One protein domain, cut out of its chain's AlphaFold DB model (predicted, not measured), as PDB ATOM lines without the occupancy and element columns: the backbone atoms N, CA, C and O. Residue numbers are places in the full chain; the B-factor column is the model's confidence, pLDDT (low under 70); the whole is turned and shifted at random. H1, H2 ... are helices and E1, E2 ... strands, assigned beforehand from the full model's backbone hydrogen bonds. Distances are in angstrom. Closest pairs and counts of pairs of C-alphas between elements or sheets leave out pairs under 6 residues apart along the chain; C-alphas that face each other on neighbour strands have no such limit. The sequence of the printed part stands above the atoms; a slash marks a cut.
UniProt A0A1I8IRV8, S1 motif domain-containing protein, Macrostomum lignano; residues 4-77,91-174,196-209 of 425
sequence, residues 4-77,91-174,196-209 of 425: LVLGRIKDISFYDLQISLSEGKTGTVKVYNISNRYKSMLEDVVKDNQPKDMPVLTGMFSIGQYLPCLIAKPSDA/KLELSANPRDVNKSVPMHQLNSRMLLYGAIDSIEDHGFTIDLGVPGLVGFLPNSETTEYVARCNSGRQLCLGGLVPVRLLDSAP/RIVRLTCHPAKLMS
ATOM      1  N   LEU A   4      -9.478 -43.430  21.324       95.50
ATOM      2  CA  LEU A   4      -8.772 -43.917  22.494       95.50
ATOM      3  C   LEU A   4      -8.616 -45.431  22.381       95.50
ATOM      4  O   LEU A   4      -9.563 -46.129  22.027       95.50
ATOM      5  N   VAL A   5      -7.437 -45.946  22.696       95.81
ATOM      6  CA  VAL A   5      -7.109 -47.369  22.611       95.81
ATOM      7  C   VAL A   5      -6.405 -47.839  23.872       95.81
ATOM      8  O   VAL A   5      -5.613 -47.111  24.464       95.81
ATOM      9  N   LEU A   6      -6.673 -49.072  24.282       96.56
ATOM     10  CA  LEU A   6      -5.901 -49.774  25.290       96.56
ATOM     11  C   LEU A   6      -4.803 -50.548  24.571       96.56
ATOM     12  O   LEU A   6      -5.078 -51.441  23.769       96.56
ATOM     13  N   GLY A   7      -3.560 -50.192  24.859       94.69
ATOM     14  CA  GLY A   7      -2.401 -50.878  24.327       94.69
ATOM     15  C   GLY A   7      -1.654 -51.666  25.387       94.69
ATOM     16  O   GLY A   7      -1.828 -51.452  26.587       94.69
ATOM     17  N   ARG A   8      -0.778 -52.560  24.934       94.00
ATOM     18  CA  ARG A   8       0.152 -53.301  25.785       94.00
ATOM     19  C   ARG A   8       1.582 -53.041  25.333       94.00
ATOM     20  O   ARG A   8       1.890 -53.203  24.152       94.00
ATOM     21  N   ILE A   9       2.447 -52.628  26.257       94.50
ATOM     22  CA  ILE A   9       3.846 -52.309  25.953       94.50
ATOM     23  C   ILE A   9       4.530 -53.569  25.429       94.50
ATOM     24  O   ILE A   9       4.537 -54.608  26.088       94.50
ATOM     25  N   LYS A  10       5.070 -53.478  24.221       90.75
ATOM     26  CA  LYS A  10       5.773 -54.562  23.538       90.75
ATOM     27  C   LYS A  10       7.281 -54.417  23.684       90.75
ATOM     28  O   LYS A  10       7.960 -55.417  23.880       90.75
ATOM     29  N   ASP A  11       7.772 -53.186  23.594       93.00
ATOM     30  CA  ASP A  11       9.190 -52.864  23.698       93.00
ATOM     31  C   ASP A  11       9.383 -51.447  24.254       93.00
ATOM     32  O   ASP A  11       8.502 -50.591  24.108       93.00
ATOM     33  N   ILE A  12      10.521 -51.217  24.908       94.75
ATOM     34  CA  ILE A  12      10.880 -49.944  25.539       94.75
ATOM     35  C   ILE A  12      12.245 -49.526  25.006       94.75
ATOM     36  O   ILE A  12      13.263 -50.138  25.318       94.75
ATOM     37  N   SER A  13      12.257 -48.454  24.225       93.69
ATOM     38  CA  SER A  13      13.475 -47.803  23.757       93.69
ATOM     39  C   SER A  13      13.795 -46.581  24.623       93.69
ATOM     40  O   SER A  13      13.027 -46.195  25.502       93.69
ATOM     41  N   PHE A  14      14.932 -45.932  24.367       89.75
ATOM     42  CA  PHE A  14      15.324 -44.716  25.091       89.75
ATOM     43  C   PHE A  14      14.345 -43.554  24.883       89.75
ATOM     44  O   PHE A  14      14.070 -42.809  25.820       89.75
ATOM     45  N   TYR A  15      13.817 -43.407  23.660       91.62
ATOM     46  CA  TYR A  15      13.017 -42.243  23.260       91.62
ATOM     47  C   TYR A  15      11.554 -42.551  22.929       91.62
ATOM     48  O   TYR A  15      10.778 -41.647  22.594       91.62
ATOM     49  N   ASP A  16      11.162 -43.819  22.981       94.69
ATOM     50  CA  ASP A  16       9.785 -44.208  22.751       94.69
ATOM     51  C   ASP A  16       9.408 -45.556  23.364       94.69
ATOM     52  O   ASP A  16      10.243 -46.396  23.697       94.69
ATOM     53  N   LEU A  17       8.097 -45.729  23.515       96.38
ATOM     54  CA  LEU A  17       7.454 -46.986  23.856       96.38
ATOM     55  C   LEU A  17       6.817 -47.557  22.594       96.38
ATOM     56  O   LEU A  17       6.031 -46.869  21.936       96.38
ATOM     57  N   GLN A  18       7.089 -48.823  22.283       95.19
ATOM     58  CA  GLN A  18       6.327 -49.540  21.266       95.19
ATOM     59  C   GLN A  18       5.136 -50.240  21.906       95.19
ATOM     60  O   GLN A  18       5.276 -51.057  22.816       95.19
ATOM     61  N   ILE A  19       3.952 -49.934  21.395       94.81
ATOM     62  CA  ILE A  19       2.677 -50.387  21.933       94.81
ATOM     63  C   ILE A  19       2.030 -51.345  20.935       94.81
ATOM     64  O   ILE A  19       1.862 -51.024  19.759       94.81
ATOM     65  N   SER A  20       1.646 -52.526  21.404       91.88
ATOM     66  CA  SER A  20       0.767 -53.442  20.679       91.88
ATOM     67  C   SER A  20      -0.683 -53.060  20.950       91.88
ATOM     68  O   SER A  20      -1.072 -52.874  22.102       91.88
ATOM     69  N   LEU A  21      -1.468 -52.931  19.887       90.75
ATOM     70  CA  LEU A  21      -2.890 -52.602  19.920       90.75
ATOM     71  C   LEU A  21      -3.707 -53.805  19.433       90.75
ATOM     72  O   LEU A  21      -3.143 -54.784  18.944       90.75
ATOM     73  N   SER A  22      -5.033 -53.721  19.547       84.06
ATOM     74  CA  SER A  22      -5.936 -54.737  19.002       84.06
ATOM     75  C   SER A  22      -5.806 -54.886  17.485       84.06
ATOM     76  O   SER A  22      -5.470 -53.931  16.776       84.06
ATOM     77  N   GLU A  23      -6.175 -56.063  16.985       73.94
ATOM     78  CA  GLU A  23      -6.206 -56.388  15.551       73.94
ATOM     79  C   GLU A  23      -4.817 -56.350  14.884       73.94
ATOM     80  O   GLU A  23      -4.688 -56.045  13.695       73.94
ATOM     81  N   GLY A  24      -3.750 -56.632  15.641       73.94
ATOM     82  CA  GLY A  24      -2.377 -56.662  15.134       73.94
ATOM     83  C   GLY A  24      -1.800 -55.297  14.738       73.94
ATOM     84  O   GLY A  24      -0.782 -55.238  14.044       73.94
ATOM     85  N   LYS A  25      -2.437 -54.192  15.143       83.38
ATOM     86  CA  LYS A  25      -1.898 -52.838  14.963       83.38
ATOM     87  C   LYS A  25      -0.793 -52.573  15.988       83.38
ATOM     88  O   LYS A  25      -0.799 -53.116  17.093       83.38
ATOM     89  N   THR A  26       0.146 -51.704  15.637       88.31
ATOM     90  CA  THR A  26       1.192 -51.243  16.553       88.31
ATOM     91  C   THR A  26       1.256 -49.726  16.551       88.31
ATOM     92  O   THR A  26       0.888 -49.062  15.585       88.31
ATOM     93  N   GLY A  27       1.704 -49.152  17.655       92.12
ATOM     94  CA  GLY A  27       1.897 -47.720  17.757       92.12
ATOM     95  C   GLY A  27       3.125 -47.370  18.568       92.12
ATOM     96  O   GLY A  27       3.789 -48.232  19.146       92.12
ATOM     97  N   THR A  28       3.463 -46.093  18.565       95.25
ATOM     98  CA  THR A  28       4.647 -45.574  19.237       95.25
ATOM     99  C   THR A  28       4.275 -44.343  20.037       95.25
ATOM    100  O   THR A  28       3.718 -43.398  19.486       95.25
ATOM    101  N   VAL A  29       4.592 -44.363  21.332       96.12
ATOM    102  CA  VAL A  29       4.468 -43.202  22.220       96.12
ATOM    103  C   VAL A  29       5.856 -42.609  22.393       96.12
ATOM    104  O   VAL A  29       6.744 -43.260  22.939       96.12
ATOM    105  N   LYS A  30       6.057 -41.387  21.908       95.00
ATOM    106  CA  LYS A  30       7.314 -40.644  22.083       95.00
ATOM    107  C   LYS A  30       7.423 -40.109  23.509       95.00
ATOM    108  O   LYS A  30       6.397 -39.838  24.127       95.00
ATOM    109  N   VAL A  31       8.644 -39.896  24.015       93.62
ATOM    110  CA  VAL A  31       8.839 -39.463  25.420       93.62
ATOM    111  C   VAL A  31       8.068 -38.190  25.777       93.62
ATOM    112  O   VAL A  31       7.540 -38.063  26.875       93.62
ATOM    113  N   TYR A  32       7.954 -37.259  24.827       93.38
ATOM    114  CA  TYR A  32       7.259 -35.983  25.009       93.38
ATOM    115  C   TYR A  32       5.725 -36.110  24.999       93.38
ATOM    116  O   TYR A  32       5.038 -35.153  25.340       93.38
ATOM    117  N   ASN A  33       5.192 -37.282  24.639       95.38
ATOM    118  CA  ASN A  33       3.765 -37.616  24.655       95.38
ATOM    119  C   ASN A  33       3.405 -38.590  25.799       95.38
ATOM    120  O   ASN A  33       2.355 -39.232  25.760       95.38
ATOM    121  N   ILE A  34       4.270 -38.730  26.814       96.12
ATOM    122  CA  ILE A  34       3.992 -39.547  28.007       96.12
ATOM    123  C   ILE A  34       3.153 -38.770  29.015       96.12
ATOM    124  O   ILE A  34       2.119 -39.251  29.462       96.12
ATOM    125  N   SER A  35       3.600 -37.576  29.393       96.88
ATOM    126  CA  SER A  35       2.892 -36.691  30.314       96.88
ATOM    127  C   SER A  35       3.403 -35.265  30.172       96.88
ATOM    128  O   SER A  35       4.540 -35.038  29.748       96.88
ATOM    129  N   ASN A  36       2.584 -34.289  30.565       95.50
ATOM    130  CA  ASN A  36       3.016 -32.892  30.565       95.50
ATOM    131  C   ASN A  36       4.184 -32.650  31.517       95.50
ATOM    132  O   ASN A  36       5.128 -31.972  31.133       95.50
ATOM    133  N   ARG A  37       4.169 -33.259  32.710       95.50
ATOM    134  CA  ARG A  37       5.277 -33.144  33.663       95.50
ATOM    135  C   ARG A  37       6.592 -33.637  33.060       95.50
ATOM    136  O   ARG A  37       7.603 -32.948  33.162       95.50
ATOM    137  N   TYR A  38       6.573 -34.786  32.381       94.56
ATOM    138  CA  TYR A  38       7.760 -35.314  31.709       94.56
ATOM    139  C   TYR A  38       8.218 -34.421  30.550       94.56
ATOM    140  O   TYR A  38       9.407 -34.143  30.407       94.56
ATOM    141  N   LYS A  39       7.271 -33.911  29.753       94.75
ATOM    142  CA  LYS A  39       7.559 -32.965  28.671       94.75
ATOM    143  C   LYS A  39       8.200 -31.672  29.188       94.75
ATOM    144  O   LYS A  39       9.199 -31.242  28.623       94.75
ATOM    145  N   SER A  40       7.688 -31.091  30.272       93.56
ATOM    146  CA  SER A  40       8.275 -29.898  30.892       93.56
ATOM    147  C   SER A  40       9.693 -30.155  31.401       93.56
ATOM    148  O   SER A  40      10.578 -29.351  31.144       93.56
ATOM    149  N   MET A  41       9.949 -31.307  32.035       92.19
ATOM    150  CA  MET A  41      11.316 -31.683  32.427       92.19
ATOM    151  C   MET A  41      12.250 -31.805  31.214       92.19
ATOM    152  O   MET A  41      13.409 -31.411  31.296       92.19
ATOM    153  N   LEU A  42      11.761 -32.319  30.081       91.88
ATOM    154  CA  LEU A  42      12.546 -32.397  28.846       91.88
ATOM    155  C   LEU A  42      12.878 -31.011  28.287       91.88
ATOM    156  O   LEU A  42      14.020 -30.768  27.905       91.88
ATOM    157  N   GLU A  43      11.903 -30.103  28.259       91.38
ATOM    158  CA  GLU A  43      12.103 -28.721  27.812       91.38
ATOM    159  C   GLU A  43      13.102 -27.969  28.701       91.38
ATOM    160  O   GLU A  43      13.925 -27.212  28.189       91.38
ATOM    161  N   ASP A  44      13.069 -28.208  30.010       89.81
ATOM    162  CA  ASP A  44      14.013 -27.636  30.966       89.81
ATOM    163  C   ASP A  44      15.449 -28.116  30.732       89.81
ATOM    164  O   ASP A  44      16.365 -27.301  30.703       89.81
ATOM    165  N   VAL A  45      15.663 -29.422  30.520       88.44
ATOM    166  CA  VAL A  45      17.009 -29.959  30.233       88.44
ATOM    167  C   VAL A  45      17.579 -29.347  28.950       88.44
ATOM    168  O   VAL A  45      18.765 -29.023  28.895       88.44
ATOM    169  N   VAL A  46      16.737 -29.144  27.932       87.69
ATOM    170  CA  VAL A  46      17.143 -28.517  26.664       87.69
ATOM    171  C   VAL A  46      17.496 -27.035  26.842       87.69
ATOM    172  O   VAL A  46      18.399 -26.547  26.166       87.69
ATOM    173  N   LYS A  47      16.806 -26.308  27.732       88.44
ATOM    174  CA  LYS A  47      17.065 -24.880  27.995       88.44
ATOM    175  C   LYS A  47      18.281 -24.654  28.891       88.44
ATOM    176  O   LYS A  47      19.101 -23.793  28.587       88.44
ATOM    177  N   ASP A  48      18.393 -25.420  29.972       83.44
ATOM    178  CA  ASP A  48      19.380 -25.189  31.031       83.44
ATOM    179  C   ASP A  48      20.728 -25.889  30.752       83.44
ATOM    180  O   ASP A  48      21.699 -25.641  31.466       83.44
ATOM    181  N   ASN A  49      20.809 -26.774  29.741       74.25
ATOM    182  CA  ASN A  49      21.983 -27.613  29.414       74.25
ATOM    183  C   ASN A  49      22.565 -28.391  30.615       74.25
ATOM    184  O   ASN A  49      23.706 -28.851  30.586       74.25
ATOM    185  N   GLN A  50      21.776 -28.551  31.673       66.81
ATOM    186  CA  GLN A  50      22.123 -29.292  32.874       66.81
ATOM    187  C   GLN A  50      21.286 -30.573  32.893       66.81
ATOM    188  O   GLN A  50      20.056 -30.498  32.798       66.81
ATOM    189  N   PRO A  51      21.913 -31.756  33.010       60.00
ATOM    190  CA  PRO A  51      21.172 -32.990  33.202       60.00
ATOM    191  C   PRO A  51      20.476 -32.932  34.569       60.00
ATOM    192  O   PRO A  51      21.109 -33.093  35.608       60.00
ATOM    193  N   LYS A  52      19.166 -32.667  34.572       69.12
ATOM    194  CA  LYS A  52      18.308 -32.933  35.736       69.12
ATOM    195  C   LYS A  52      18.110 -34.449  35.837       69.12
ATOM    196  O   LYS A  52      18.102 -35.125  34.807       69.12
ATOM    197  N   ASP A  53      17.917 -34.964  37.052       73.50
ATOM    198  CA  ASP A  53      17.593 -36.374  37.312       73.50
ATOM    199  C   ASP A  53      16.232 -36.739  36.692       73.50
ATOM    200  O   ASP A  53      15.185 -36.747  37.341       73.50
ATOM    201  N   MET A  54      16.237 -36.991  35.384       85.44
ATOM    202  CA  MET A  54      15.069 -37.391  34.619       85.44
ATOM    203  C   MET A  54      14.936 -38.916  34.670       85.44
ATOM    204  O   MET A  54      15.894 -39.629  34.353       85.44
ATOM    205  N   PRO A  55      13.755 -39.448  35.013       89.31
ATOM    206  CA  PRO A  55      13.537 -40.885  34.995       89.31
ATOM    207  C   PRO A  55      13.687 -41.464  33.583       89.31
ATOM    208  O   PRO A  55      13.112 -40.954  32.629       89.31
ATOM    209  N   VAL A  56      14.416 -42.571  33.446       91.94
ATOM    210  CA  VAL A  56      14.498 -43.312  32.177       91.94
ATOM    211  C   VAL A  56      13.210 -44.112  31.963       91.94
ATOM    212  O   VAL A  56      12.643 -44.649  32.916       91.94
ATOM    213  N   LEU A  57      12.772 -44.279  30.709       93.38
ATOM    214  CA  LEU A  57      11.538 -45.010  30.387       93.38
ATOM    215  C   LEU A  57      11.502 -46.444  30.930       93.38
ATOM    216  O   LEU A  57      10.457 -46.895  31.390       93.38
ATOM    217  N   THR A  58      12.634 -47.150  30.937       92.25
ATOM    218  CA  THR A  58      12.761 -48.494  31.533       92.25
ATOM    219  C   THR A  58      12.598 -48.491  33.057       92.25
ATOM    220  O   THR A  58      12.230 -49.510  33.643       92.25
ATOM    221  N   GLY A  59      12.820 -47.347  33.710       89.69
ATOM    222  CA  GLY A  59      12.511 -47.117  35.122       89.69
ATOM    223  C   GLY A  59      11.034 -46.796  35.380       89.69
ATOM    224  O   GLY A  59      10.536 -47.075  36.467       89.69
ATOM    225  N   MET A  60      10.317 -46.274  34.381       92.06
ATOM    226  CA  MET A  60       8.908 -45.869  34.489       92.06
ATOM    227  C   MET A  60       7.926 -46.965  34.046       92.06
ATOM    228  O   MET A  60       6.841 -47.092  34.607       92.06
ATOM    229  N   PHE A  61       8.294 -47.764  33.041       93.88
ATOM    230  CA  PHE A  61       7.393 -48.684  32.341       93.88
ATOM    231  C   PHE A  61       7.957 -50.096  32.265       93.88
ATOM    232  O   PHE A  61       9.170 -50.286  32.233       93.88
ATOM    233  N   SER A  62       7.088 -51.105  32.245       91.19
ATOM    234  CA  SER A  62       7.480 -52.507  32.029       91.19
ATOM    235  C   SER A  62       6.884 -53.067  30.743       91.19
ATOM    236  O   SER A  62       5.746 -52.760  30.384       91.19
ATOM    237  N   ILE A  63       7.623 -53.952  30.073       91.12
ATOM    238  CA  ILE A  63       7.079 -54.732  28.953       91.12
ATOM    239  C   ILE A  63       5.886 -55.555  29.457       91.12
ATOM    240  O   ILE A  63       5.913 -56.136  30.539       91.12
ATOM    241  N   GLY A  64       4.813 -55.587  28.672       86.81
ATOM    242  CA  GLY A  64       3.566 -56.258  29.010       86.81
ATOM    243  C   GLY A  64       2.594 -55.426  29.850       86.81
ATOM    244  O   GLY A  64       1.471 -55.889  30.053       86.81
ATOM    245  N   GLN A  65       2.973 -54.226  30.299       89.25
ATOM    246  CA  GLN A  65       2.081 -53.296  30.996       89.25
ATOM    247  C   GLN A  65       1.004 -52.752  30.047       89.25
ATOM    248  O   GLN A  65       1.279 -52.468  28.879       89.25
ATOM    249  N   TYR A  66      -0.217 -52.586  30.556       93.25
ATOM    250  CA  TYR A  66      -1.290 -51.904  29.837       93.25
ATOM    251  C   TYR A  66      -1.149 -50.389  29.929       93.25
ATOM    252  O   TYR A  66      -0.858 -49.854  31.003       93.25
ATOM    253  N   LEU A  67      -1.404 -49.709  28.813       95.25
ATOM    254  CA  LEU A  67      -1.319 -48.262  28.709       95.25
ATOM    255  C   LEU A  67      -2.451 -47.729  27.815       95.25
ATOM    256  O   LEU A  67      -2.504 -48.090  26.633       95.25
ATOM    257  N   PRO A  68      -3.368 -46.897  28.336       95.94
ATOM    258  CA  PRO A  68      -4.343 -46.219  27.498       95.94
ATOM    259  C   PRO A  68      -3.643 -45.132  26.676       95.94
ATOM    260  O   PRO A  68      -2.754 -44.440  27.169       95.94
ATOM    261  N   CYS A  69      -4.021 -45.008  25.411       96.25
ATOM    262  CA  CYS A  69      -3.419 -44.075  24.469       96.25
ATOM    263  C   CYS A  69      -4.489 -43.409  23.598       96.25
ATOM    264  O   CYS A  69      -5.479 -44.037  23.234       96.25
ATOM    265  N   LEU A  70      -4.248 -42.170  23.184       95.75
ATOM    266  CA  LEU A  70      -4.936 -41.517  22.075       95.75
ATOM    267  C   LEU A  70      -4.146 -41.753  20.782       95.75
ATOM    268  O   LEU A  70      -2.923 -41.620  20.770       95.75
ATOM    269  N   ILE A  71      -4.830 -42.053  19.677       93.06
ATOM    270  CA  ILE A  71      -4.205 -42.079  18.347       93.06
ATOM    271  C   ILE A  71      -4.029 -40.634  17.852       93.06
ATOM    272  O   ILE A  71      -5.007 -39.973  17.506       93.06
ATOM    273  N   ALA A  72      -2.785 -40.144  17.823       77.19
ATOM    274  CA  ALA A  72      -2.459 -38.733  17.604       77.19
ATOM    275  C   ALA A  72      -2.390 -38.320  16.119       77.19
ATOM    276  O   ALA A  72      -2.577 -37.143  15.823       77.19
ATOM    277  N   LYS A  73      -2.167 -39.268  15.196       65.19
ATOM    278  CA  LYS A  73      -2.302 -39.229  13.716       65.19
ATOM    279  C   LYS A  73      -1.615 -40.501  13.163       65.19
ATOM    280  O   LYS A  73      -0.843 -41.135  13.888       65.19
ATOM    281  N   PRO A  74      -1.862 -40.925  11.909       54.81
ATOM    282  CA  PRO A  74      -0.943 -41.840  11.230       54.81
ATOM    283  C   PRO A  74       0.417 -41.140  11.107       54.81
ATOM    284  O   PRO A  74       0.447 -39.954  10.791       54.81
ATOM    285  N   SER A  75       1.530 -41.824  11.371       43.59
ATOM    286  CA  SER A  75       2.846 -41.193  11.227       43.59
ATOM    287  C   SER A  75       3.085 -40.800   9.761       43.59
ATOM    288  O   SER A  75       3.111 -41.677   8.899       43.59
ATOM    289  N   ASP A  76       3.322 -39.516   9.482       39.69
ATOM    290  CA  ASP A  76       3.709 -39.019   8.144       39.69
ATOM    291  C   ASP A  76       5.133 -39.463   7.729       39.69
ATOM    292  O   ASP A  76       5.567 -39.274   6.591       39.69
ATOM    293  N   ALA A  77       5.867 -40.115   8.633       40.72
ATOM    294  CA  ALA A  77       7.207 -40.644   8.414       40.72
ATOM    295  C   ALA A  77       7.189 -42.045   7.767       40.72
ATOM    296  O   ALA A  77       7.553 -43.010   8.428       40.72
ATOM    297  N   LYS A  91       2.259 -48.362  11.608       71.00
ATOM    298  CA  LYS A  91       2.833 -47.678  12.776       71.00
ATOM    299  C   LYS A  91       2.049 -46.395  13.073       71.00
ATOM    300  O   LYS A  91       2.090 -45.438  12.311       71.00
ATOM    301  N   LEU A  92       1.279 -46.405  14.158       88.81
ATOM    302  CA  LEU A  92       0.503 -45.249  14.612       88.81
ATOM    303  C   LEU A  92       1.321 -44.398  15.580       88.81
ATOM    304  O   LEU A  92       2.023 -44.937  16.436       88.81
ATOM    305  N   GLU A  93       1.194 -43.078  15.496       92.38
ATOM    306  CA  GLU A  93       1.698 -42.211  16.553       92.38
ATOM    307  C   GLU A  93       0.646 -42.092  17.655       92.38
ATOM    308  O   GLU A  93      -0.535 -41.844  17.392       92.38
ATOM    309  N   LEU A  94       1.074 -42.324  18.892       95.38
ATOM    310  CA  LEU A  94       0.212 -42.399  20.059       95.38
ATOM    311  C   LEU A  94       0.611 -41.346  21.097       95.38
ATOM    312  O   LEU A  94       1.785 -40.990  21.224       95.38
ATOM    313  N   SER A  95      -0.365 -40.912  21.890       96.25
ATOM    314  CA  SER A  95      -0.141 -40.152  23.119       96.25
ATOM    315  C   SER A  95      -0.688 -40.910  24.319       96.25
ATOM    316  O   SER A  95      -1.841 -41.332  24.300       96.25
ATOM    317  N   ALA A  96       0.131 -41.078  25.357       96.94
ATOM    318  CA  ALA A  96      -0.282 -41.627  26.649       96.94
ATOM    319  C   ALA A  96      -0.542 -40.521  27.687       96.94
ATOM    320  O   ALA A  96      -0.822 -40.812  28.850       96.94
ATOM    321  N   ASN A  97      -0.448 -39.253  27.272       97.12
ATOM    322  CA  ASN A  97      -0.632 -38.104  28.140       97.12
ATOM    323  C   ASN A  97      -2.043 -38.108  28.747       97.12
ATOM    324  O   ASN A  97      -3.020 -38.100  27.989       97.12
ATOM    325  N   PRO A  98      -2.187 -38.056  30.087       96.62
ATOM    326  CA  PRO A  98      -3.494 -38.014  30.736       96.62
ATOM    327  C   PRO A  98      -4.403 -36.909  30.189       96.62
ATOM    328  O   PRO A  98      -5.606 -37.123  30.064       96.62
ATOM    329  N   ARG A  99      -3.843 -35.755  29.788       94.81
ATOM    330  CA  ARG A  99      -4.616 -34.633  29.217       94.81
ATOM    331  C   ARG A  99      -5.191 -34.910  27.833       94.81
ATOM    332  O   ARG A  99      -6.149 -34.251  27.445       94.81
ATOM    333  N   ASP A 100      -4.612 -35.855  27.104       94.75
ATOM    334  CA  ASP A 100      -5.107 -36.287  25.799       94.75
ATOM    335  C   ASP A 100      -6.096 -37.446  25.962       94.75
ATOM    336  O   ASP A 100      -7.158 -37.454  25.340       94.75
ATOM    337  N   VAL A 101      -5.766 -38.402  26.835       94.94
ATOM    338  CA  VAL A 101      -6.541 -39.634  27.047       94.94
ATOM    339  C   VAL A 101      -7.833 -39.379  27.826       94.94
ATOM    340  O   VAL A 101      -8.883 -39.897  27.451       94.94
ATOM    341  N   ASN A 102      -7.782 -38.570  28.887       94.25
ATOM    342  CA  ASN A 102      -8.917 -38.341  29.789       94.25
ATOM    343  C   ASN A 102      -9.704 -37.064  29.448       94.25
ATOM    344  O   ASN A 102     -10.640 -36.714  30.163       94.25
ATOM    345  N   LYS A 103      -9.360 -36.371  28.352       90.19
ATOM    346  CA  LYS A 103      -9.907 -35.054  27.977       90.19
ATOM    347  C   LYS A 103     -11.436 -34.985  27.947       90.19
ATOM    348  O   LYS A 103     -12.014 -33.946  28.250       90.19
ATOM    349  N   SER A 104     -12.075 -36.067  27.502       88.38
ATOM    350  CA  SER A 104     -13.531 -36.167  27.376       88.38
ATOM    351  C   SER A 104     -14.234 -36.294  28.716       88.38
ATOM    352  O   SER A 104     -15.408 -35.965  28.793       88.38
ATOM    353  N   VAL A 105     -13.544 -36.778  29.753       89.69
ATOM    354  CA  VAL A 105     -14.170 -37.119  31.027       89.69
ATOM    355  C   VAL A 105     -14.594 -35.836  31.743       89.69
ATOM    356  O   VAL A 105     -13.736 -35.053  32.163       89.69
ATOM    357  N   PRO A 106     -15.900 -35.602  31.938       85.94
ATOM    358  CA  PRO A 106     -16.345 -34.414  32.638       85.94
ATOM    359  C   PRO A 106     -16.161 -34.595  34.147       85.94
ATOM    360  O   PRO A 106     -16.534 -35.619  34.722       85.94
ATOM    361  N   MET A 107     -15.642 -33.559  34.810       85.69
ATOM    362  CA  MET A 107     -15.315 -33.599  36.241       85.69
ATOM    363  C   MET A 107     -16.491 -34.060  37.121       85.69
ATOM    364  O   MET A 107     -16.290 -34.831  38.053       85.69
ATOM    365  N   HIS A 108     -17.719 -33.632  36.813       82.38
ATOM    366  CA  HIS A 108     -18.914 -33.955  37.603       82.38
ATOM    367  C   HIS A 108     -19.384 -35.417  37.480       82.38
ATOM    368  O   HIS A 108     -20.275 -35.822  38.217       82.38
ATOM    369  N   GLN A 109     -18.821 -36.203  36.556       83.88
ATOM    370  CA  GLN A 109     -19.182 -37.616  36.357       83.88
ATOM    371  C   GLN A 109     -18.058 -38.580  36.750       83.88
ATOM    372  O   GLN A 109     -18.227 -39.801  36.660       83.88
ATOM    373  N   LEU A 110     -16.922 -38.046  37.209       85.88
ATOM    374  CA  LEU A 110     -15.871 -38.847  37.820       85.88
ATOM    375  C   LEU A 110     -16.440 -39.643  38.984       85.88
ATOM    376  O   LEU A 110     -17.227 -39.126  39.761       85.88
ATOM    377  N   ASN A 111     -16.051 -40.904  39.110       86.12
ATOM    378  CA  ASN A 111     -16.522 -41.759  40.190       86.12
ATOM    379  C   ASN A 111     -15.508 -42.866  40.484       86.12
ATOM    380  O   ASN A 111     -14.580 -43.109  39.706       86.12
ATOM    381  N   SER A 112     -15.695 -43.563  41.603       87.38
ATOM    382  CA  SER A 112     -14.778 -44.606  42.062       87.38
ATOM    383  C   SER A 112     -14.697 -45.822  41.139       87.38
ATOM    384  O   SER A 112     -13.742 -46.583  41.264       87.38
ATOM    385  N   ARG A 113     -15.618 -46.026  40.182       87.69
ATOM    386  CA  ARG A 113     -15.560 -47.137  39.203       87.69
ATOM    387  C   ARG A 113     -14.654 -46.840  38.012       87.69
ATOM    388  O   ARG A 113     -14.353 -47.738  37.233       87.69
ATOM    389  N   MET A 114     -14.216 -45.601  37.835       89.56
ATOM    390  CA  MET A 114     -13.350 -45.254  36.715       89.56
ATOM    391  C   MET A 114     -11.910 -45.671  37.019       89.56
ATOM    392  O   MET A 114     -11.361 -45.323  38.064       89.56
ATOM    393  N   LEU A 115     -11.299 -46.420  36.098       92.25
ATOM    394  CA  LEU A 115      -9.847 -46.576  36.056       92.25
ATOM    395  C   LEU A 115      -9.289 -45.467  35.173       92.25
ATOM    396  O   LEU A 115      -9.567 -45.430  33.972       92.25
ATOM    397  N   LEU A 116      -8.495 -44.591  35.772       94.88
ATOM    398  CA  LEU A 116      -7.783 -43.539  35.063       94.88
ATOM    399  C   LEU A 116      -6.287 -43.798  35.140       94.88
ATOM    400  O   LEU A 116      -5.806 -44.426  36.077       94.88
ATOM    401  N   TYR A 117      -5.552 -43.295  34.161       96.06
ATOM    402  CA  TYR A 117      -4.107 -43.155  34.269       96.06
ATOM    403  C   TYR A 117      -3.808 -41.678  34.478       96.06
ATOM    404  O   TYR A 117      -4.269 -40.840  33.703       96.06
ATOM    405  N   GLY A 118      -3.080 -41.381  35.549       96.94
ATOM    406  CA  GLY A 118      -2.605 -40.040  35.864       96.94
ATOM    407  C   GLY A 118      -1.084 -39.989  35.864       96.94
ATOM    408  O   GLY A 118      -0.426 -41.023  35.985       96.94
ATOM    409  N   ALA A 119      -0.529 -38.791  35.719       97.88
ATOM    410  CA  ALA A 119       0.907 -38.556  35.778       97.88
ATOM    411  C   ALA A 119       1.296 -37.979  37.137       97.88
ATOM    412  O   ALA A 119       0.628 -37.070  37.623       97.88
ATOM    413  N   ILE A 120       2.380 -38.471  37.731       97.56
ATOM    414  CA  ILE A 120       2.923 -37.910  38.973       97.56
ATOM    415  C   ILE A 120       3.469 -36.514  38.681       97.56
ATOM    416  O   ILE A 120       4.420 -36.375  37.910       97.56
ATOM    417  N   ASP A 121       2.864 -35.493  39.277       96.25
ATOM    418  CA  ASP A 121       3.214 -34.094  39.037       96.25
ATOM    419  C   ASP A 121       4.244 -33.596  40.061       96.25
ATOM    420  O   ASP A 121       5.311 -33.102  39.679       96.25
ATOM    421  N   SER A 122       3.996 -33.852  41.349       96.06
ATOM    422  CA  SER A 122       4.937 -33.609  42.450       96.06
ATOM    423  C   SER A 122       4.987 -34.770  43.448       96.06
ATOM    424  O   SER A 122       4.069 -35.591  43.549       96.06
ATOM    425  N   ILE A 123       6.104 -34.841  44.175       95.75
ATOM    426  CA  ILE A 123       6.325 -35.759  45.295       95.75
ATOM    427  C   ILE A 123       6.207 -34.921  46.567       95.75
ATOM    428  O   ILE A 123       6.940 -33.949  46.719       95.75
ATOM    429  N   GLU A 124       5.288 -35.302  47.445       95.25
ATOM    430  CA  GLU A 124       4.991 -34.631  48.711       95.25
ATOM    431  C   GLU A 124       5.399 -35.528  49.892       95.25
ATOM    432  O   GLU A 124       5.549 -36.744  49.747       95.25
ATOM    433  N   ASP A 125       5.481 -34.967  51.099       92.25
ATOM    434  CA  ASP A 125       5.892 -35.707  52.308       92.25
ATOM    435  C   ASP A 125       5.002 -36.927  52.613       92.25
ATOM    436  O   ASP A 125       5.442 -37.945  53.154       92.25
ATOM    437  N   HIS A 126       3.716 -36.836  52.266       92.50
ATOM    438  CA  HIS A 126       2.699 -37.839  52.598       92.50
ATOM    439  C   HIS A 126       2.072 -38.521  51.378       92.50
ATOM    440  O   HIS A 126       1.129 -39.310  51.523       92.50
ATOM    441  N   GLY A 127       2.571 -38.244  50.177       96.19
ATOM    442  CA  GLY A 127       1.986 -38.782  48.960       96.19
ATOM    443  C   GLY A 127       2.494 -38.110  47.700       96.19
ATOM    444  O   GLY A 127       3.573 -37.536  47.656       96.19
ATOM    445  N   PHE A 128       1.675 -38.176  46.663       97.81
ATOM    446  CA  PHE A 128       1.971 -37.619  45.353       97.81
ATOM    447  C   PHE A 128       0.790 -36.779  44.895       97.81
ATOM    448  O   PHE A 128      -0.366 -37.179  45.085       97.81
ATOM    449  N   THR A 129       1.068 -35.659  44.237       97.56
ATOM    450  CA  THR A 129       0.047 -35.004  43.419       97.56
ATOM    451  C   THR A 129       0.051 -35.630  42.027       97.56
ATOM    452  O   THR A 129       1.096 -35.987  41.478       97.56
ATOM    453  N   ILE A 130      -1.139 -35.833  41.470       97.69
ATOM    454  CA  ILE A 130      -1.354 -36.545  40.215       97.69
ATOM    455  C   ILE A 130      -2.142 -35.644  39.258       97.69
ATOM    456  O   ILE A 130      -3.278 -35.261  39.557       97.69
ATOM    457  N   ASP A 131      -1.577 -35.373  38.080       96.50
ATOM    458  CA  ASP A 131      -2.304 -34.791  36.949       96.50
ATOM    459  C   ASP A 131      -3.165 -35.886  36.300       96.50
ATOM    460  O   ASP A 131      -2.666 -36.795  35.628       96.50
ATOM    461  N   LEU A 132      -4.479 -35.808  36.522       95.25
ATOM    462  CA  LEU A 132      -5.471 -36.702  35.918       95.25
ATOM    463  C   LEU A 132      -5.844 -36.290  34.489       95.25
ATOM    464  O   LEU A 132      -6.575 -37.012  33.817       95.25
ATOM    465  N   GLY A 133      -5.391 -35.125  34.026       92.94
ATOM    466  CA  GLY A 133      -5.758 -34.554  32.737       92.94
ATOM    467  C   GLY A 133      -7.203 -34.082  32.616       92.94
ATOM    468  O   GLY A 133      -7.662 -33.812  31.509       92.94
ATOM    469  N   VAL A 134      -7.893 -33.933  33.748       90.50
ATOM    470  CA  VAL A 134      -9.216 -33.313  33.840       90.50
ATOM    471  C   VAL A 134      -9.033 -31.865  34.316       90.50
ATOM    472  O   VAL A 134      -8.486 -31.658  35.400       90.50
ATOM    473  N   PRO A 135      -9.451 -30.850  33.538       84.44
ATOM    474  CA  PRO A 135      -9.289 -29.449  33.927       84.44
ATOM    475  C   PRO A 135      -9.957 -29.120  35.271       84.44
ATOM    476  O   PRO A 135     -11.083 -29.547  35.523       84.44
ATOM    477  N   GLY A 136      -9.280 -28.329  36.111       84.06
ATOM    478  CA  GLY A 136      -9.790 -27.907  37.425       84.06
ATOM    479  C   GLY A 136      -9.715 -28.980  38.518       84.06
ATOM    480  O   GLY A 136     -10.289 -28.796  39.590       84.06
ATOM    481  N   LEU A 137      -9.018 -30.092  38.270       88.69
ATOM    482  CA  LEU A 137      -8.917 -31.217  39.193       88.69
ATOM    483  C   LEU A 137      -7.464 -31.640  39.417       88.69
ATOM    484  O   LEU A 137      -6.717 -31.855  38.466       88.69
ATOM    485  N   VAL A 138      -7.103 -31.852  40.679       90.56
ATOM    486  CA  VAL A 138      -5.823 -32.428  41.099       90.56
ATOM    487  C   VAL A 138      -6.085 -33.687  41.916       90.56
ATOM    488  O   VAL A 138      -6.922 -33.713  42.819       90.56
ATOM    489  N   GLY A 139      -5.377 -34.763  41.594       94.44
ATOM    490  CA  GLY A 139      -5.408 -35.990  42.374       94.44
ATOM    491  C   GLY A 139      -4.373 -35.973  43.491       94.44
ATOM    492  O   GLY A 139      -3.241 -35.572  43.262       94.44
ATOM    493  N   PHE A 140      -4.724 -36.461  44.676       96.62
ATOM    494  CA  PHE A 140      -3.771 -36.744  45.746       96.62
ATOM    495  C   PHE A 140      -3.728 -38.247  46.021       96.62
ATOM    496  O   PHE A 140      -4.746 -38.844  46.382       96.62
ATOM    497  N   LEU A 141      -2.556 -38.859  45.854       97.19
ATOM    498  CA  LEU A 141      -2.306 -40.282  46.068       97.19
ATOM    499  C   LEU A 141      -1.447 -40.471  47.334       97.19
ATOM    500  O   LEU A 141      -0.248 -40.205  47.284       97.19
ATOM    501  N   PRO A 142      -2.023 -40.919  48.465       96.44
ATOM    502  CA  PRO A 142      -1.282 -41.094  49.714       96.44
ATOM    503  C   PRO A 142      -0.235 -42.209  49.627       96.44
ATOM    504  O   PRO A 142      -0.491 -43.245  49.014       96.44
ATOM    505  N   ASN A 143       0.883 -42.066  50.345       95.31
ATOM    506  CA  ASN A 143       1.939 -43.090  50.412       95.31
ATOM    507  C   ASN A 143       1.428 -44.460  50.893       95.31
ATOM    508  O   ASN A 143       1.873 -45.499  50.411       95.31
ATOM    509  N   SER A 144       0.439 -44.479  51.790       94.56
ATOM    510  CA  SER A 144      -0.186 -45.718  52.272       94.56
ATOM    511  C   SER A 144      -0.878 -46.527  51.167       94.56
ATOM    512  O   SER A 144      -1.067 -47.729  51.312       94.56
ATOM    513  N   GLU A 145      -1.273 -45.886  50.063       94.69
ATOM    514  CA  GLU A 145      -1.955 -46.532  48.938       94.69
ATOM    515  C   GLU A 145      -0.983 -46.977  47.827       94.69
ATOM    516  O   GLU A 145      -1.419 -47.640  46.885       94.69
ATOM    517  N   THR A 146       0.314 -46.646  47.919       95.06
ATOM    518  CA  THR A 146       1.314 -46.931  46.869       95.06
ATOM    519  C   THR A 146       2.188 -48.149  47.157       95.06
ATOM    520  O   THR A 146       2.657 -48.789  46.214       95.06
ATOM    521  N   THR A 147       2.385 -48.515  48.428       93.75
ATOM    522  CA  THR A 147       3.337 -49.562  48.840       93.75
ATOM    523  C   THR A 147       3.082 -50.903  48.150       93.75
ATOM    524  O   THR A 147       3.986 -51.470  47.534       93.75
ATOM    525  N   GLU A 148       1.839 -51.395  48.182       93.38
ATOM    526  CA  GLU A 148       1.493 -52.657  47.518       93.38
ATOM    527  C   GLU A 148       1.613 -52.576  45.994       93.38
ATOM    528  O   GLU A 148       2.006 -53.551  45.352       93.38
ATOM    529  N   TYR A 149       1.281 -51.426  45.402       93.12
ATOM    530  CA  TYR A 149       1.391 -51.224  43.961       93.12
ATOM    531  C   TYR A 149       2.846 -51.309  43.504       93.12
ATOM    532  O   TYR A 149       3.156 -52.031  42.556       93.12
ATOM    533  N   VAL A 150       3.748 -50.626  44.210       93.00
ATOM    534  CA  VAL A 150       5.185 -50.662  43.924       93.00
ATOM    535  C   VAL A 150       5.710 -52.094  44.012       93.00
ATOM    536  O   VAL A 150       6.346 -52.569  43.071       93.00
ATOM    537  N   ALA A 151       5.375 -52.811  45.087       89.81
ATOM    538  CA  ALA A 151       5.848 -54.173  45.312       89.81
ATOM    539  C   ALA A 151       5.313 -55.185  44.283       89.81
ATOM    540  O   ALA A 151       6.068 -56.017  43.786       89.81
ATOM    541  N   ARG A 152       4.015 -55.129  43.952       86.31
ATOM    542  CA  ARG A 152       3.333 -56.189  43.182       86.31
ATOM    543  C   ARG A 152       3.143 -55.873  41.704       86.31
ATOM    544  O   ARG A 152       3.063 -56.794  40.896       86.31
ATOM    545  N   CYS A 153       3.009 -54.597  41.354       82.94
ATOM    546  CA  CYS A 153       2.599 -54.165  40.016       82.94
ATOM    547  C   CYS A 153       3.668 -53.338  39.299       82.94
ATOM    548  O   CYS A 153       3.688 -53.344  38.070       82.94
ATOM    549  N   ASN A 154       4.565 -52.669  40.032       88.12
ATOM    550  CA  ASN A 154       5.643 -51.875  39.440       88.12
ATOM    551  C   ASN A 154       7.036 -52.523  39.535       88.12
ATOM    552  O   ASN A 154       8.047 -51.841  39.362       88.12
ATOM    553  N   SER A 155       7.108 -53.830  39.803       86.81
ATOM    554  CA  SER A 155       8.368 -54.587  39.897       86.81
ATOM    555  C   SER A 155       9.355 -54.009  40.924       86.81
ATOM    556  O   SER A 155      10.558 -53.975  40.683       86.81
ATOM    557  N   GLY A 156       8.848 -53.481  42.042       86.88
ATOM    558  CA  GLY A 156       9.645 -52.837  43.091       86.88
ATOM    559  C   GLY A 156      10.153 -51.433  42.749       86.88
ATOM    560  O   GLY A 156      10.825 -50.815  43.571       86.88
ATOM    561  N   ARG A 157       9.838 -50.897  41.563       90.06
ATOM    562  CA  ARG A 157      10.292 -49.566  41.141       90.06
ATOM    563  C   ARG A 157       9.456 -48.484  41.801       90.06
ATOM    564  O   ARG A 157       8.224 -48.538  41.790       90.06
ATOM    565  N   GLN A 158      10.136 -47.483  42.342       92.31
ATOM    566  CA  GLN A 158       9.473 -46.350  42.968       92.31
ATOM    567  C   GLN A 158       8.744 -45.486  41.937       92.31
ATOM    568  O   GLN A 158       9.098 -45.438  40.757       92.31
ATOM    569  N   LEU A 159       7.697 -44.818  42.406       94.81
ATOM    570  CA  LEU A 159       6.966 -43.821  41.640       94.81
ATOM    571  C   LEU A 159       7.859 -42.589  41.434       94.81
ATOM    572  O   LEU A 159       8.507 -42.127  42.369       94.81
ATOM    573  N   CYS A 160       7.915 -42.072  40.209       93.94
ATOM    574  CA  CYS A 160       8.799 -40.969  39.833       93.94
ATOM    575  C   CYS A 160       8.049 -39.888  39.048       93.94
ATOM    576  O   CYS A 160       7.004 -40.148  38.449       93.94
ATOM    577  N   LEU A 161       8.596 -38.671  39.046       95.19
ATOM    578  CA  LEU A 161       8.006 -37.516  38.369       95.19
ATOM    579  C   LEU A 161       7.736 -37.799  36.888       95.19
ATOM    580  O   LEU A 161       8.555 -38.375  36.176       95.19
ATOM    581  N   GLY A 162       6.560 -37.394  36.415       94.69
ATOM    582  CA  GLY A 162       6.098 -37.637  35.052       94.69
ATOM    583  C   GLY A 162       5.711 -39.087  34.744       94.69
ATOM    584  O   GLY A 162       5.175 -39.332  33.660       94.69
ATOM    585  N   GLY A 163       5.936 -40.026  35.672       95.19
ATOM    586  CA  GLY A 163       5.523 -41.425  35.577       95.19
ATOM    587  C   GLY A 163       4.009 -41.581  35.570       95.19
ATOM    588  O   GLY A 163       3.302 -40.872  36.287       95.19
ATOM    589  N   LEU A 164       3.512 -42.521  34.761       97.12
ATOM    590  CA  LEU A 164       2.086 -42.823  34.671       97.12
ATOM    591  C   LEU A 164       1.697 -43.914  35.666       97.12
ATOM    592  O   LEU A 164       2.315 -44.978  35.710       97.12
ATOM    593  N   VAL A 165       0.635 -43.663  36.426       96.25
ATOM    594  CA  VAL A 165       0.110 -44.577  37.439       96.25
ATOM    595  C   VAL A 165      -1.393 -44.799  37.236       96.25
ATOM    596  O   VAL A 165      -2.141 -43.827  37.085       96.25
ATOM    597  N   PRO A 166      -1.863 -46.061  37.204       95.81
ATOM    598  CA  PRO A 166      -3.284 -46.364  37.219       95.81
ATOM    599  C   PRO A 166      -3.874 -46.014  38.587       95.81
ATOM    600  O   PRO A 166      -3.363 -46.433  39.625       95.81
ATOM    601  N   VAL A 167      -4.973 -45.272  38.586       95.94
ATOM    602  CA  VAL A 167      -5.625 -44.757  39.788       95.94
ATOM    603  C   VAL A 167      -7.137 -44.933  39.725       95.94
ATOM    604  O   VAL A 167      -7.755 -44.900  38.658       95.94
ATOM    605  N   ARG A 168      -7.735 -45.105  40.903       93.81
ATOM    606  CA  ARG A 168      -9.175 -44.981  41.149       93.81
ATOM    607  C   ARG A 168      -9.418 -43.855  42.143       93.81
ATOM    608  O   ARG A 168      -8.570 -43.582  42.993       93.81
ATOM    609  N   LEU A 169     -10.595 -43.246  42.063       91.75
ATOM    610  CA  LEU A 169     -11.064 -42.332  43.097       91.75
ATOM    611  C   LEU A 169     -11.459 -43.145  44.333       91.75
ATOM    612  O   LEU A 169     -12.120 -44.178  44.215       91.75
ATOM    613  N   LEU A 170     -11.054 -42.676  45.510       87.38
ATOM    614  CA  LEU A 170     -11.566 -43.197  46.770       87.38
ATOM    615  C   LEU A 170     -12.897 -42.512  47.074       87.38
ATOM    616  O   LEU A 170     -12.970 -41.282  47.102       87.38
ATOM    617  N   ASP A 171     -13.937 -43.308  47.324       67.00
ATOM    618  CA  ASP A 171     -15.181 -42.788  47.878       67.00
ATOM    619  C   ASP A 171     -14.852 -42.153  49.236       67.00
ATOM    620  O   ASP A 171     -14.269 -42.790  50.117       67.00
ATOM    621  N   SER A 172     -15.144 -40.863  49.387       47.00
ATOM    622  CA  SER A 172     -14.937 -40.186  50.667       47.00
ATOM    623  C   SER A 172     -15.923 -40.766  51.681       47.00
ATOM    624  O   SER A 172     -17.133 -40.604  51.546       47.00
ATOM    625  N   ALA A 173     -15.414 -41.459  52.701       34.25
ATOM    626  CA  ALA A 173     -16.189 -41.706  53.909       34.25
ATOM    627  C   ALA A 173     -16.405 -40.365  54.642       34.25
ATOM    628  O   ALA A 173     -15.493 -39.528  54.649       34.25
ATOM    629  N   PRO A 174     -17.577 -40.136  55.260       35.66
ATOM    630  CA  PRO A 174     -17.916 -38.867  55.885       35.66
ATOM    631  C   PRO A 174     -17.229 -38.766  57.252       35.66
ATOM    632  O   PRO A 174     -17.820 -39.092  58.277       35.66
ATOM    633  N   ARG A 196     -10.146 -28.405  42.427       85.75
ATOM    634  CA  ARG A 196     -10.622 -29.429  43.365       85.75
ATOM    635  C   ARG A 196      -9.559 -30.496  43.583       85.75
ATOM    636  O   ARG A 196      -8.951 -30.963  42.625       85.75
ATOM    637  N   ILE A 197      -9.384 -30.926  44.831       88.75
ATOM    638  CA  ILE A 197      -8.490 -32.034  45.182       88.75
ATOM    639  C   ILE A 197      -9.327 -33.288  45.442       88.75
ATOM    640  O   ILE A 197     -10.264 -33.258  46.239       88.75
ATOM    641  N   VAL A 198      -8.980 -34.402  44.796       90.94
ATOM    642  CA  VAL A 198      -9.616 -35.712  45.017       90.94
ATOM    643  C   VAL A 198      -8.617 -36.731  45.537       90.94
ATOM    644  O   VAL A 198      -7.471 -36.773  45.099       90.94
ATOM    645  N   ARG A 199      -9.053 -37.588  46.465       93.62
ATOM    646  CA  ARG A 199      -8.209 -38.664  46.995       93.62
ATOM    647  C   ARG A 199      -8.221 -39.858  46.048       93.62
ATOM    648  O   ARG A 199      -9.279 -40.307  45.606       93.62
ATOM    649  N   LEU A 200      -7.035 -40.377  45.774       95.81
ATOM    650  CA  LEU A 200      -6.802 -41.470  44.844       95.81
ATOM    651  C   LEU A 200      -6.235 -42.696  45.551       95.81
ATOM    652  O   LEU A 200      -5.670 -42.619  46.641       95.81
ATOM    653  N   THR A 201      -6.354 -43.832  44.878       95.62
ATOM    654  CA  THR A 201      -5.684 -45.081  45.233       95.62
ATOM    655  C   THR A 201      -5.114 -45.746  43.988       95.62
ATOM    656  O   THR A 201      -5.760 -45.759  42.939       95.62
ATOM    657  N   CYS A 202      -3.928 -46.338  44.115       95.50
ATOM    658  CA  CYS A 202      -3.384 -47.295  43.151       95.50
ATOM    659  C   CYS A 202      -3.246 -48.704  43.754       95.50
ATOM    660  O   CYS A 202      -2.608 -49.577  43.168       95.50
ATOM    661  N   HIS A 203      -3.876 -48.959  44.905       94.44
ATOM    662  CA  HIS A 203      -3.769 -50.227  45.613       94.44
ATOM    663  C   HIS A 203      -4.268 -51.391  44.733       94.44
ATOM    664  O   HIS A 203      -5.429 -51.364  44.310       94.44
ATOM    665  N   PRO A 204      -3.475 -52.455  44.492       89.75
ATOM    666  CA  PRO A 204      -3.819 -53.517  43.540       89.75
ATOM    667  C   PRO A 204      -5.180 -54.171  43.793       89.75
ATOM    668  O   PRO A 204      -5.944 -54.377  42.854       89.75
ATOM    669  N   ALA A 205      -5.528 -54.437  45.059       88.88
ATOM    670  CA  ALA A 205      -6.842 -54.976  45.424       88.88
ATOM    671  C   ALA A 205      -8.008 -54.068  44.986       88.88
ATOM    672  O   ALA A 205      -8.996 -54.556  44.444       88.88
ATOM    673  N   LYS A 206      -7.876 -52.744  45.147       90.56
ATOM    674  CA  LYS A 206      -8.888 -51.771  44.711       90.56
ATOM    675  C   LYS A 206      -8.860 -51.610  43.192       90.56
ATOM    676  O   LYS A 206      -9.910 -51.573  42.565       90.56
ATOM    677  N   LEU A 207      -7.683 -51.584  42.566       89.50
ATOM    678  CA  LEU A 207      -7.569 -51.514  41.107       89.50
ATOM    679  C   LEU A 207      -8.155 -52.746  40.409       89.50
ATOM    680  O   LEU A 207      -8.711 -52.599  39.332       89.50
ATOM    681  N   MET A 208      -8.054 -53.946  40.978       85.12
ATOM    682  CA  MET A 208      -8.515 -55.186  40.330       85.12
ATOM    683  C   MET A 208      -9.871 -55.680  40.831       85.12
ATOM    684  O   MET A 208     -10.337 -56.736  40.406       85.12
ATOM    685  N   SER A 209     -10.517 -54.921  41.712       87.00
ATOM    686  CA  SER A 209     -11.805 -55.298  42.276       87.00
ATOM    687  C   SER A 209     -12.915 -55.299  41.215       87.00
ATOM    688  O   SER A 209     -13.026 -54.407  40.369       87.00
TER     689      SER A 209
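What this domain is: This is residues 4 to 77, 91 to 174 and 196 to 209 of the 425 residues of the protein "S1 motif domain-containing protein" of Macrostomum lignano (UniProt A0A1I8IRV8). Two small closed barrels of five strands each stand side by side, E1 to E5 in one and E6 to E10 in the other, with the short helix H3 between them on the outside of both. H1 meets the second barrel with residues 36 to 38, H2 packs on the first barrel and H5 on the second, where H4 is its neighbour. The printed part has 172 residues, with five named helices and ten named strands in the order E1 E2 E3 H1 H2 E4 E5 H3 E6 E7 E8 H4 E9 E10 H5. Both barrels are mixed, and the class is mixed, helices and strands. The whole is compact, with a radius of gyration of the C-alphas of 15.7 A and spans of 54 by 42 by 32 A.

How they stand to each other: E1, residues 4 to 12, E2, residues 16 to 20, and E3, residues 26 to 30, form a meander, each strand the antiparallel neighbour of the one before; within hydrogen-bond range are N 10 and O 18, 2.8 A, and N 19 and O 27, 2.8 A. E5, residues 91 to 95, is parallel to E3, with N 28 and O 92 at 2.8 A. E4, residues 66 to 74, is antiparallel to E5, with N 70 and O 95 at 2.8 A, and to E1, with N 5 and O 69 at 2.8 A. E6, residues 116 to 124, E7, residues 127 to 131, and E8, residues 137 to 142, form a second meander, with N 121 and O 129 at 2.9 A and N 130 and O 139 at 2.8 A. E10, residues 196 to 201, is parallel to E8, with N 140 and O 198 at 2.8 A. E9, residues 164 to 169, is antiparallel to E10, with N 168 and O 201 at 2.9 A, and to E6, with N 167 and O 116 at 2.8 A. H3, residues 98 to 101, is on both barrels; its closest C-alphas to E4 are Val 101 and Leu 70, 5.6 A, and to E6 Pro 98 and Gly 118, 5.6 A. H1, residues 36 to 48, is over E6, outside the barrel; the closest C-alphas are Arg 37 and Asp 121, 5.8 A. H2, residues 57 to 60, is on the first barrel. H4, residues 147 to 152, and H5, residues 204 to 207, only just touch, with 3 pairs of C-alphas within 8 A, the closest Tyr 149 and Pro 204, 5.7 A. In H1 and H4 every O i to N i+4 pair is within hydrogen-bond range; H2, H3 and H5 are too short for one.

Where its parts are: E1 begins at C-alpha 4, (-8.772, -43.917, 22.494), spans 20.8 A and bends by 61 degrees at residue 8. H1 spans 18.1 A, E4 21.2 A and E6 20.7 A. H5 ends at C-alpha 207, (-7.569, -51.514, 41.107).

The domain as a whole: The C-alphas farthest apart are those of Ala 77 and Pro 174, 53.7 A. Residues 78 to 90 and 175 to 195 are not printed; the gaps between C-alphas are 9.4 A and 17.3 A. The links H3 to E6 and H4 to E9 are long. Residues 50 to 52, 73 to 77 and 171 to 174 have pLDDT under 70.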